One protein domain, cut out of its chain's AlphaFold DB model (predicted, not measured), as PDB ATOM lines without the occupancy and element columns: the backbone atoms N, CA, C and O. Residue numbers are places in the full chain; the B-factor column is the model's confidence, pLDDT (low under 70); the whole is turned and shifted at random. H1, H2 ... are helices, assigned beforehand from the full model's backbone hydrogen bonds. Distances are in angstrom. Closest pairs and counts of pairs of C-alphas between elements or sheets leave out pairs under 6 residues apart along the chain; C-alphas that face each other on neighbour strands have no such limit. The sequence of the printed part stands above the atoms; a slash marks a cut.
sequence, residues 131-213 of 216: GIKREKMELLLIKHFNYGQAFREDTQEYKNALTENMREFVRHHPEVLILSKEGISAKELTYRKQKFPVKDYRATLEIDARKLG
ATOM      1  N   GLY A 131     -11.196 -19.419  37.555       92.81
ATOM      2  CA  GLY A 131     -12.108 -19.858  36.491       92.81
ATOM      3  C   GLY A 131     -11.844 -21.294  36.032       92.81
ATOM      4  O   GLY A 131     -12.758 -22.110  36.024       92.81
ATOM      5  N   ILE A 132     -10.577 -21.652  35.782       91.00
ATOM      6  CA  ILE A 132     -10.203 -23.023  35.392       91.00
ATOM      7  C   ILE A 132     -10.567 -24.038  36.485       91.00
ATOM      8  O   ILE A 132     -10.948 -25.166  36.177       91.00
ATOM      9  N   LYS A 133     -10.444 -23.668  37.764       93.50
ATOM     10  CA  LYS A 133     -10.823 -24.550  38.877       93.50
ATOM     11  C   LYS A 133     -12.335 -24.742  38.941       93.50
ATOM     12  O   LYS A 133     -12.773 -25.880  39.064       93.50
ATOM     13  N   ARG A 134     -13.114 -23.668  38.778       94.06
ATOM     14  CA  ARG A 134     -14.583 -23.737  38.723       94.06
ATOM     15  C   ARG A 134     -15.062 -24.611  37.561       94.06
ATOM     16  O   ARG A 134     -15.839 -25.528  37.795       94.06
ATOM     17  N   GLU A 135     -14.486 -24.467  36.367       91.81
ATOM     18  CA  GLU A 135     -14.778 -25.363  35.232       91.81
ATOM     19  C   GLU A 135     -14.480 -26.842  35.549       91.81
ATOM     20  O   GLU A 135     -15.208 -27.745  35.135       91.81
ATOM     21  N   LYS A 136     -13.390 -27.125  36.276       89.81
ATOM     22  CA  LYS A 136     -13.060 -28.496  36.700       89.81
ATOM     23  C   LYS A 136     -14.037 -29.018  37.753       89.81
ATOM     24  O   LYS A 136     -14.392 -30.193  37.702       89.81
ATOM     25  N   MET A 137     -14.490 -28.171  38.673       91.62
ATOM     26  CA  MET A 137     -15.519 -28.511  39.660       91.62
ATOM     27  C   MET A 137     -16.865 -28.807  38.991       91.62
ATOM     28  O   MET A 137     -17.506 -29.797  39.330       91.62
ATOM     29  N   GLU A 138     -17.260 -28.029  37.983       89.44
ATOM     30  CA  GLU A 138     -18.448 -28.304  37.162       89.44
ATOM     31  C   GLU A 138     -18.326 -29.642  36.425       89.44
ATOM     32  O   GLU A 138     -19.259 -30.447  36.409       89.44
ATOM     33  N   LEU A 139     -17.147 -29.929  35.865       86.31
ATOM     34  CA  LEU A 139     -16.878 -31.211  35.221       86.31
ATOM     35  C   LEU A 139     -17.015 -32.381  36.207       86.31
ATOM     36  O   LEU A 139     -17.597 -33.406  35.849       86.31
ATOM     37  N   LEU A 140     -16.506 -32.234  37.435       85.31
ATOM     38  CA  LEU A 140     -16.680 -33.219  38.507       85.31
ATOM     39  C   LEU A 140     -18.158 -33.388  38.862       85.31
ATOM     40  O   LEU A 140     -18.636 -34.515  38.959       85.31
ATOM     41  N   LEU A 141     -18.897 -32.291  38.996       85.62
ATOM     42  CA  LEU A 141     -20.321 -32.311  39.315       85.62
ATOM     43  C   LEU A 141     -21.120 -33.098  38.257       85.62
ATOM     44  O   LEU A 141     -21.931 -33.963  38.590       85.62
ATOM     45  N   ILE A 142     -20.833 -32.868  36.973       81.69
ATOM     46  CA  ILE A 142     -21.495 -33.553  35.854       81.69
ATOM     47  C   ILE A 142     -21.083 -35.026  35.770       81.69
ATOM     48  O   ILE A 142     -21.950 -35.894  35.664       81.69
ATOM     49  N   LYS A 143     -19.776 -35.314  35.784       78.19
ATOM     50  CA  LYS A 143     -19.249 -36.656  35.488       78.19
ATOM     51  C   LYS A 143     -19.221 -37.583  36.696       78.19
ATOM     52  O   LYS A 143     -19.509 -38.766  36.557       78.19
ATOM     53  N   HIS A 144     -18.866 -37.060  37.866       77.81
ATOM     54  CA  HIS A 144     -18.656 -37.857  39.072       77.81
ATOM     55  C   HIS A 144     -19.904 -37.907  39.956       77.81
ATOM     56  O   HIS A 144     -20.273 -38.975  40.434       77.81
ATOM     57  N   PHE A 145     -20.587 -36.773  40.114       76.94
ATOM     58  CA  PHE A 145     -21.788 -36.663  40.949       76.94
ATOM     59  C   PHE A 145     -23.096 -36.804  40.153       76.94
ATOM     60  O   PHE A 145     -24.174 -36.618  40.705       76.94
ATOM     61  N   ASN A 146     -23.022 -37.156  38.861       73.56
ATOM     62  CA  ASN A 146     -24.170 -37.384  37.974       73.56
ATOM     63  C   ASN A 146     -25.206 -36.241  37.972       73.56
ATOM     64  O   ASN A 146     -26.402 -36.478  37.791       73.56
ATOM     65  N   TYR A 147     -24.767 -34.988  38.109       67.81
ATOM     66  CA  TYR A 147     -25.668 -33.831  38.145       67.81
ATOM     67  C   TYR A 147     -26.538 -33.700  36.883       67.81
ATOM     68  O   TYR A 147     -27.678 -33.257  36.950       67.81
ATOM     69  N   GLY A 148     -26.063 -34.182  35.727       64.81
ATOM     70  CA  GLY A 148     -26.875 -34.251  34.504       64.81
ATOM     71  C   GLY A 148     -28.097 -35.181  34.601       64.81
ATOM     72  O   GLY A 148     -29.072 -34.980  33.885       64.81
ATOM     73  N   GLN A 149     -28.084 -36.173  35.497       62.88
ATOM     74  CA  GLN A 149     -29.233 -37.054  35.758       62.88
ATOM     75  C   GLN A 149     -30.158 -36.504  36.856       62.88
ATOM     76  O   GLN A 149     -31.328 -36.880  36.903       62.88
ATOM     77  N   ALA A 150     -29.672 -35.561  37.676       56.84
ATOM     78  CA  ALA A 150     -30.437 -34.891  38.731       56.84
ATOM     79  C   ALA A 150     -31.634 -34.080  38.206       56.84
ATOM     80  O   ALA A 150     -32.581 -33.826  38.944       56.84
ATOM     81  N   PHE A 151     -31.636 -33.724  36.916       53.94
ATOM     82  CA  PHE A 151     -32.768 -33.076  36.243       53.94
ATOM     83  C   PHE A 151     -34.053 -33.919  36.237       53.94
ATOM     84  O   PHE A 151     -35.117 -33.388  35.950       53.94
ATOM     85  N   ARG A 152     -33.981 -35.219  36.554       57.31
ATOM     86  CA  ARG A 152     -35.165 -36.084  36.675       57.31
ATOM     87  C   ARG A 152     -35.818 -36.050  38.063       57.31
ATOM     88  O   ARG A 152     -36.935 -36.531  38.194       57.31
ATOM     89  N   GLU A 153     -35.133 -35.515  39.076       57.19
ATOM     90  CA  GLU A 153     -35.558 -35.554  40.492       57.19
ATOM     91  C   GLU A 153     -35.833 -34.152  41.084       57.19
ATOM     92  O   GLU A 153     -36.154 -34.023  42.261       57.19
ATOM     93  N   ASP A 154     -35.702 -33.126  40.238       58.88
ATOM     94  CA  ASP A 154     -36.091 -31.703  40.277       58.88
ATOM     95  C   ASP A 154     -36.398 -30.967  41.599       58.88
ATOM     96  O   ASP A 154     -37.148 -29.993  41.617       58.88
ATOM     97  N   THR A 155     -35.747 -31.322  42.703       72.00
ATOM     98  CA  THR A 155     -35.714 -30.469  43.898       72.00
ATOM     99  C   THR A 155     -34.409 -29.679  43.951       72.00
ATOM    100  O   THR A 155     -33.310 -30.207  43.749       72.00
ATOM    101  N   GLN A 156     -34.512 -28.375  44.224       80.31
ATOM    102  CA  GLN A 156     -33.349 -27.505  44.443       80.31
ATOM    103  C   GLN A 156     -32.449 -28.050  45.566       80.31
ATOM    104  O   GLN A 156     -31.228 -27.927  45.503       80.31
ATOM    105  N   GLU A 157     -33.045 -28.709  46.558       78.56
ATOM    106  CA  GLU A 157     -32.354 -29.363  47.671       78.56
ATOM    107  C   GLU A 157     -31.399 -30.465  47.202       78.56
ATOM    108  O   GLU A 157     -30.243 -30.486  47.625       78.56
ATOM    109  N   TYR A 158     -31.820 -31.323  46.269       77.19
ATOM    110  CA  TYR A 158     -30.952 -32.369  45.726       77.19
ATOM    111  C   TYR A 158     -29.767 -31.785  44.937       77.19
ATOM    112  O   TYR A 158     -28.626 -32.225  45.091       77.19
ATOM    113  N   LYS A 159     -30.004 -30.728  44.149       79.88
ATOM    114  CA  LYS A 159     -28.942 -30.006  43.420       79.88
ATOM    115  C   LYS A 159     -27.938 -29.357  44.384       79.88
ATOM    116  O   LYS A 159     -26.726 -29.448  44.167       79.88
ATOM    117  N   ASN A 160     -28.429 -28.760  45.471       84.69
ATOM    118  CA  ASN A 160     -27.595 -28.190  46.530       84.69
ATOM    119  C   ASN A 160     -26.767 -29.275  47.236       84.69
ATOM    120  O   ASN A 160     -25.566 -29.094  47.425       84.69
ATOM    121  N   ALA A 161     -27.369 -30.425  47.550       83.12
ATOM    122  CA  ALA A 161     -26.681 -31.555  48.168       83.12
ATOM    123  C   ALA A 161     -25.547 -32.109  47.292       83.12
ATOM    124  O   ALA A 161     -24.449 -32.352  47.790       83.12
ATOM    125  N   LEU A 162     -25.770 -32.271  45.982       83.94
ATOM    126  CA  LEU A 162     -24.710 -32.708  45.064       83.94
ATOM    127  C   LEU A 162     -23.568 -31.695  44.981       83.94
ATOM    128  O   LEU A 162     -22.401 -32.082  44.926       83.94
ATOM    129  N   THR A 163     -23.905 -30.406  44.995       87.31
ATOM    130  CA  THR A 163     -22.914 -29.326  44.990       87.31
ATOM    131  C   THR A 163     -22.074 -29.355  46.264       87.31
ATOM    132  O   THR A 163     -20.850 -29.266  46.177       87.31
ATOM    133  N   GLU A 164     -22.696 -29.542  47.429       88.81
ATOM    134  CA  GLU A 164     -21.967 -29.633  48.697       88.81
ATOM    135  C   GLU A 164     -21.106 -30.895  48.771       88.81
ATOM    136  O   GLU A 164     -19.935 -30.804  49.122       88.81
ATOM    137  N   ASN A 165     -21.613 -32.051  48.332       85.38
ATOM    138  CA  ASN A 165     -20.817 -33.280  48.269       85.38
ATOM    139  C   ASN A 165     -19.591 -33.119  47.353       85.38
ATOM    140  O   ASN A 165     -18.511 -33.628  47.650       85.38
ATOM    141  N   MET A 166     -19.734 -32.390  46.240       90.62
ATOM    142  CA  MET A 166     -18.613 -32.069  45.357       90.62
ATOM    143  C   MET A 166     -17.600 -31.147  46.040       90.62
ATOM    144  O   MET A 166     -16.398 -31.411  45.963       90.62
ATOM    145  N   ARG A 167     -18.058 -30.103  46.740       91.81
ATOM    146  CA  ARG A 167     -17.178 -29.214  47.515       91.81
ATOM    147  C   ARG A 167     -16.442 -29.977  48.608       91.81
ATOM    148  O   ARG A 167     -15.232 -29.828  48.734       91.81
ATOM    149  N   GLU A 168     -17.141 -30.841  49.338       89.44
ATOM    150  CA  GLU A 168     -16.560 -31.713  50.357       89.44
ATOM    151  C   GLU A 168     -15.513 -32.656  49.757       89.44
ATOM    152  O   GLU A 168     -14.417 -32.786  50.302       89.44
ATOM    153  N   PHE A 169     -15.787 -33.268  48.605       89.00
ATOM    154  CA  PHE A 169     -14.804 -34.093  47.905       89.00
ATOM    155  C   PHE A 169     -13.548 -33.295  47.536       89.00
ATOM    156  O   PHE A 169     -12.435 -33.735  47.812       89.00
ATOM    157  N   VAL A 170     -13.710 -32.103  46.955       91.88
ATOM    158  CA  VAL A 170     -12.583 -31.242  46.569       91.88
ATOM    159  C   VAL A 170     -11.800 -30.756  47.790       91.88
ATOM    160  O   VAL A 170     -10.577 -30.684  47.724       91.88
ATOM    161  N   ARG A 171     -12.468 -30.467  48.911       92.19
ATOM    162  CA  ARG A 171     -11.826 -30.092  50.179       92.19
ATOM    163  C   ARG A 171     -10.861 -31.172  50.666       92.19
ATOM    164  O   ARG A 171      -9.758 -30.854  51.101       92.19
ATOM    165  N   HIS A 172     -11.256 -32.440  50.550       89.12
ATOM    166  CA  HIS A 172     -10.427 -33.585  50.938       89.12
ATOM    167  C   HIS A 172      -9.410 -34.002  49.861       89.12
ATOM    168  O   HIS A 172      -8.390 -34.604  50.196       89.12
ATOM    169  N   HIS A 173      -9.665 -33.671  48.591       89.31
ATOM    170  CA  HIS A 173      -8.832 -34.042  47.440       89.31
ATOM    171  C   HIS A 173      -8.523 -32.855  46.511       89.31
ATOM    172  O   HIS A 173      -8.823 -32.909  45.310       89.31
ATOM    173  N   PRO A 174      -7.918 -31.762  47.011       90.56
ATOM    174  CA  PRO A 174      -7.707 -30.550  46.220       90.56
ATOM    175  C   PRO A 174      -6.789 -30.778  45.010       90.56
ATOM    176  O   PRO A 174      -6.886 -30.067  44.005       90.56
ATOM    177  N   GLU A 175      -5.939 -31.808  45.041       87.19
ATOM    178  CA  GLU A 175      -5.060 -32.186  43.936       87.19
ATOM    179  C   GLU A 175      -5.818 -32.539  42.649       87.19
ATOM    180  O   GLU A 175      -5.254 -32.434  41.555       87.19
ATOM    181  N   VAL A 176      -7.105 -32.898  42.744       88.19
ATOM    182  CA  VAL A 176      -7.956 -33.148  41.572       88.19
ATOM    183  C   VAL A 176      -8.054 -31.914  40.669       88.19
ATOM    184  O   VAL A 176      -8.125 -32.038  39.446       88.19
ATOM    185  N   LEU A 177      -7.974 -30.714  41.252       89.38
ATOM    186  CA  LEU A 177      -8.051 -29.450  40.523       89.38
ATOM    187  C   LEU A 177      -6.750 -29.106  39.786       89.38
ATOM    188  O   LEU A 177      -6.753 -28.225  38.921       89.38
ATOM    189  N   ILE A 178      -5.645 -29.806  40.061       86.50
ATOM    190  CA  ILE A 178      -4.376 -29.656  39.329       86.50
ATOM    191  C   ILE A 178      -4.437 -30.428  38.002       86.50
ATOM    192  O   ILE A 178      -3.888 -29.977  36.996       86.50
ATOM    193  N   LEU A 179      -5.163 -31.550  37.964       83.69
ATOM    194  CA  LEU A 179      -5.231 -32.459  36.816       83.69
ATOM    195  C   LEU A 179      -5.808 -31.795  35.561       83.69
ATOM    196  O   LEU A 179      -6.617 -30.872  35.647       83.69
ATOM    197  N   SER A 180      -5.434 -32.287  34.377       80.50
ATOM    198  CA  SER A 180      -6.116 -31.888  33.139       80.50
ATOM    199  C   SER A 180      -7.569 -32.390  33.128       80.50
ATOM    200  O   SER A 180      -7.933 -33.278  33.903       80.50
ATOM    201  N   LYS A 181      -8.411 -31.851  32.236       77.50
ATOM    202  CA  LYS A 181      -9.813 -32.297  32.094       77.50
ATOM    203  C   LYS A 181      -9.893 -33.796  31.744       77.50
ATOM    204  O   LYS A 181     -10.772 -34.516  32.225       77.50
ATOM    205  N   GLU A 182      -8.931 -34.288  30.969       75.56
ATOM    206  CA  GLU A 182      -8.755 -35.703  30.626       75.56
ATOM    207  C   GLU A 182      -8.281 -36.507  31.844       75.56
ATOM    208  O   GLU A 182      -8.823 -37.574  32.129       75.56
ATOM    209  N   GLY A 183      -7.331 -35.966  32.615       74.69
ATOM    210  CA  GLY A 183      -6.822 -36.585  33.841       74.69
ATOM    211  C   GLY A 183      -7.894 -36.782  34.918       74.69
ATOM    212  O   GLY A 183      -7.897 -37.815  35.590       74.69
ATOM    213  N   ILE A 184      -8.844 -35.847  35.034       72.19
ATOM    214  CA  ILE A 184     -10.024 -35.991  35.903       72.19
ATOM    215  C   ILE A 184     -10.849 -37.213  35.482       72.19
ATOM    216  O   ILE A 184     -11.209 -38.026  36.328       72.19
ATOM    217  N   SER A 185     -11.075 -37.389  34.177       65.69
ATOM    218  CA  SER A 185     -11.864 -38.509  33.635       65.69
ATOM    219  C   SER A 185     -11.152 -39.861  33.819       65.69
ATOM    220  O   SER A 185     -11.788 -40.876  34.078       65.69
ATOM    221  N   ALA A 186      -9.818 -39.894  33.737       61.94
ATOM    222  CA  ALA A 186      -9.040 -41.118  33.947       61.94
ATOM    223  C   ALA A 186      -9.009 -41.559  35.424       61.94
ATOM    224  O   ALA A 186      -9.171 -42.744  35.725       61.94
ATOM    225  N   LYS A 187      -8.843 -40.615  36.364       63.09
ATOM    226  CA  LYS A 187      -8.895 -40.916  37.806       63.09
ATOM    227  C   LYS A 187     -10.310 -41.184  38.325       63.09
ATOM    228  O   LYS A 187     -10.458 -41.834  39.359       63.09
ATOM    229  N   GLU A 188     -11.339 -40.755  37.597       56.69
ATOM    230  CA  GLU A 188     -12.750 -41.020  37.891       56.69
ATOM    231  C   GLU A 188     -13.032 -42.510  38.163       56.69
ATOM    232  O   GLU A 188     -13.763 -42.845  39.094       56.69
ATOM    233  N   LEU A 189     -12.383 -43.414  37.417       51.09
ATOM    234  CA  LEU A 189     -12.497 -44.872  37.587       51.09
ATOM    235  C   LEU A 189     -11.971 -45.380  38.937       51.09
ATOM    236  O   LEU A 189     -12.390 -46.439  39.407       51.09
ATOM    237  N   THR A 190     -11.049 -44.640  39.553       60.75
ATOM    238  CA  THR A 190     -10.461 -44.984  40.853       60.75
ATOM    239  C   THR A 190     -11.304 -44.405  41.986       60.75
ATOM    240  O   THR A 190     -11.620 -45.121  42.934       60.75
ATOM    241  N   TYR A 191     -11.758 -43.153  41.851       60.41
ATOM    242  CA  TYR A 191     -12.583 -42.496  42.868       60.41
ATOM    243  C   TYR A 191     -14.020 -43.033  42.918       60.41
ATOM    244  O   TYR A 191     -14.548 -43.185  44.007       60.41
ATOM    245  N   ARG A 192     -14.636 -43.452  41.797       54.47
ATOM    246  CA  ARG A 192     -15.974 -44.099  41.810       54.47
ATOM    247  C   ARG A 192     -16.023 -45.379  42.662       54.47
ATOM    248  O   ARG A 192     -17.096 -45.782  43.099       54.47
ATOM    249  N   LYS A 193     -14.878 -46.041  42.874       51.81
ATOM    250  CA  LYS A 193     -14.770 -47.243  43.723       51.81
ATOM    251  C   LYS A 193     -14.658 -46.902  45.209       51.81
ATOM    252  O   LYS A 193     -15.037 -47.720  46.044       51.81
ATOM    253  N   GLN A 194     -14.170 -45.709  45.537       52.81
ATOM    254  CA  GLN A 194     -14.274 -45.142  46.874       52.81
ATOM    255  C   GLN A 194     -15.690 -44.583  46.986       52.81
ATOM    256  O   GLN A 194     -15.965 -43.477  46.538       52.81
ATOM    257  N   LYS A 195     -16.630 -45.385  47.500       45.94
ATOM    258  CA  LYS A 195     -17.981 -44.898  47.796       45.94
ATOM    259  C   LYS A 195     -17.853 -43.736  48.781       45.94
ATOM    260  O   LYS A 195     -17.771 -43.970  49.981       45.94
ATOM    261  N   PHE A 196     -17.854 -42.504  48.290       46.56
ATOM    262  CA  PHE A 196     -18.320 -41.395  49.097       46.56
ATOM    263  C   PHE A 196     -19.803 -41.673  49.280       46.56
ATOM    264  O   PHE A 196     -20.518 -41.752  48.274       46.56
ATOM    265  N   PRO A 197     -20.275 -41.948  50.507       46.53
ATOM    266  CA  PRO A 197     -21.699 -41.974  50.726       46.53
ATOM    267  C   PRO A 197     -22.166 -40.579  50.334       46.53
ATOM    268  O   PRO A 197     -21.907 -39.609  51.040       46.53
ATOM    269  N   VAL A 198     -22.822 -40.464  49.176       46.69
ATOM    270  CA  VAL A 198     -23.807 -39.409  48.987       46.69
ATOM    271  C   VAL A 198     -24.652 -39.562  50.235       46.69
ATOM    272  O   VAL A 198     -25.267 -40.618  50.400       46.69
ATOM    273  N   LYS A 199     -24.563 -38.614  51.185       47.75
ATOM    274  CA  LYS A 199     -25.525 -38.571  52.288       47.75
ATOM    275  C   LYS A 199     -26.853 -38.770  51.599       47.75
ATOM    276  O   LYS A 199     -27.148 -38.018  50.670       47.75
ATOM    277  N   ASP A 200     -27.540 -39.858  51.921       48.12
ATOM    278  CA  ASP A 200     -28.770 -40.212  51.240       48.12
ATOM    279  C   ASP A 200     -29.807 -39.193  51.710       48.12
ATOM    280  O   ASP A 200     -30.550 -39.379  52.674       48.12
ATOM    281  N   TYR A 201     -29.736 -38.009  51.104       45.09
ATOM    282  CA  TYR A 201     -30.608 -36.892  51.381       45.09
ATOM    283  C   TYR A 201     -32.018 -37.276  50.967       45.09
ATOM    284  O   TYR A 201     -32.948 -36.746  51.542       45.09
ATOM    285  N   ARG A 202     -32.198 -38.265  50.080       44.47
ATOM    286  CA  ARG A 202     -33.496 -38.887  49.825       44.47
ATOM    287  C   ARG A 202     -34.028 -39.588  51.065       44.47
ATOM    288  O   ARG A 202     -35.122 -39.258  51.493       44.47
ATOM    289  N   ALA A 203     -33.235 -40.457  51.692       49.84
ATOM    290  CA  ALA A 203     -33.629 -41.087  52.952       49.84
ATOM    291  C   ALA A 203     -33.872 -40.046  54.059       49.84
ATOM    292  O   ALA A 203     -34.809 -40.176  54.836       49.84
ATOM    293  N   THR A 204     -33.068 -38.983  54.114       48.91
ATOM    294  CA  THR A 204     -33.189 -37.940  55.149       48.91
ATOM    295  C   THR A 204     -34.419 -37.050  54.920       48.91
ATOM    296  O   THR A 204     -35.178 -36.814  55.854       48.91
ATOM    297  N   LEU A 205     -34.679 -36.640  53.675       43.97
ATOM    298  CA  LEU A 205     -35.858 -35.869  53.268       43.97
ATOM    299  C   LEU A 205     -37.139 -36.704  53.325       43.97
ATOM    300  O   LEU A 205     -38.167 -36.171  53.715       43.97
ATOM    301  N   GLU A 206     -37.110 -38.001  53.007       50.34
ATOM    302  CA  GLU A 206     -38.253 -38.901  53.224       50.34
ATOM    303  C   GLU A 206     -38.549 -39.074  54.714       50.34
ATOM    304  O   GLU A 206     -39.714 -39.061  55.113       50.34
ATOM    305  N   ILE A 207     -37.517 -39.215  55.551       53.25
ATOM    306  CA  ILE A 207     -37.673 -39.292  57.008       53.25
ATOM    307  C   ILE A 207     -38.273 -37.990  57.548       53.25
ATOM    308  O   ILE A 207     -39.210 -38.044  58.346       53.25
ATOM    309  N   ASP A 208     -37.776 -36.834  57.115       45.12
ATOM    310  CA  ASP A 208     -38.273 -35.541  57.582       45.12
ATOM    311  C   ASP A 208     -39.663 -35.222  57.009       45.12
ATOM    312  O   ASP A 208     -40.533 -34.762  57.746       45.12
ATOM    313  N   ALA A 209     -39.951 -35.577  55.756       47.28
ATOM    314  CA  ALA A 209     -41.280 -35.446  55.157       47.28
ATOM    315  C   ALA A 209     -42.317 -36.374  55.810       47.28
ATOM    316  O   ALA A 209     -43.455 -35.950  56.017       47.28
ATOM    317  N   ARG A 210     -41.943 -37.601  56.206       56.56
ATOM    318  CA  ARG A 210     -42.801 -38.490  57.014       56.56
ATOM    319  C   ARG A 210     -43.021 -37.948  58.424       56.56
ATOM    320  O   ARG A 210     -44.147 -37.967  58.909       56.56
ATOM    321  N   LYS A 211     -41.982 -37.414  59.077       51.47
ATOM    322  CA  LYS A 211     -42.114 -36.766  60.399       51.47
ATOM    323  C   LYS A 211     -43.017 -35.533  60.360       51.47
ATOM    324  O   LYS A 211     -43.696 -35.255  61.344       51.47
ATOM    325  N   LEU A 212     -43.020 -34.809  59.244       51.53
ATOM    326  CA  LEU A 212     -43.853 -33.628  59.015       51.53
ATOM    327  C   LEU A 212     -45.233 -33.962  58.410       51.53
ATOM    328  O   LEU A 212     -46.038 -33.055  58.214       51.53
ATOM    329  N   GLY A 213     -45.530 -35.239  58.140       48.22
ATOM    330  CA  GLY A 213     -46.835 -35.700  57.648       48.22
ATOM    331  C   GLY A 213     -47.118 -35.422  56.166       48.22
ATOM    332  O   GLY A 213     -48.267 -35.496  55.743       48.22
TER     333      GLY A 213
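Overview. This is residues 131 to 213 of the 216 residues of an uncharacterized protein of Archaeon GW2011_AR18 (UniProt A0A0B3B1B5). Three helices, H2, H1 and H4, make a loose cluster in which H1 packs on both H2 and H4 while H2 and H4 stay apart, with the short H3 at the turn from H2 to H4. Beyond the beginning of H2 the far part of H5, with the two residues after it, sticks out as an arm, residues 206 to 213. The printed part has 83 residues with five named helices, H1 to H5 in chain order, and no named strand: the class is all helix. It is only just loose, close to compact, with a radius of gyration of the C-alphas of 14.2 A, and spans 48 by 23 by 20 A.

Arrangement. H2, residues 156 to 172, touches H1, residues 131 to 143, which meets it with residues 137 to 141 alone. The closest C-alphas are those of Leu 141 and Met 166, 6.3 A apart; the tilt is steep, 64 degrees, opposite ways. H1 is the hub. It touches H4, residues 181 to 191, at a steep tilt of 44 degrees, the same way, with the C-alphas of Lys 136 and Lys 181 closest at 6.8 A. With residues 133 to 137 alone, H1 only just touches H3, residues 174 to 177, with 3 pairs of C-alphas within 8 A; the closest are those of Lys 133 and Leu 177, 5.9 A. H5, residues 201 to 211, is close to H2 but not clearly touching: the C-alphas of Tyr 158 and Tyr 201 are closest, 7.2 A. In H1, H2 and H5 every O i to N i+4 pair is within hydrogen-bond range, in H4 5 of 7; H3 is too short for such a pair.

Along the chain. H2 is 24.6 A long, from C-alpha 156 at (-33.349, -27.505, 44.443) to C-alpha 172. H1 begins at C-alpha 131, (-12.108, -19.858, 36.491), and is 18.3 A long; H3 measures 5.8 A, H4 15.1 A and H5 14.6 A. H5 ends at C-alpha 211, (-42.114, -36.766, 60.399).

Size, cuts and confidence. The two C-alphas farthest apart, those of Ser 180 and Gly 213, are 47.7 A apart. The printed part has no cut; the link from H1 to H2, residues 144 to 155, is long. Mean pLDDT of the printed part is 70.9, and residues 147 to 154 and 185 to 213 are under 70.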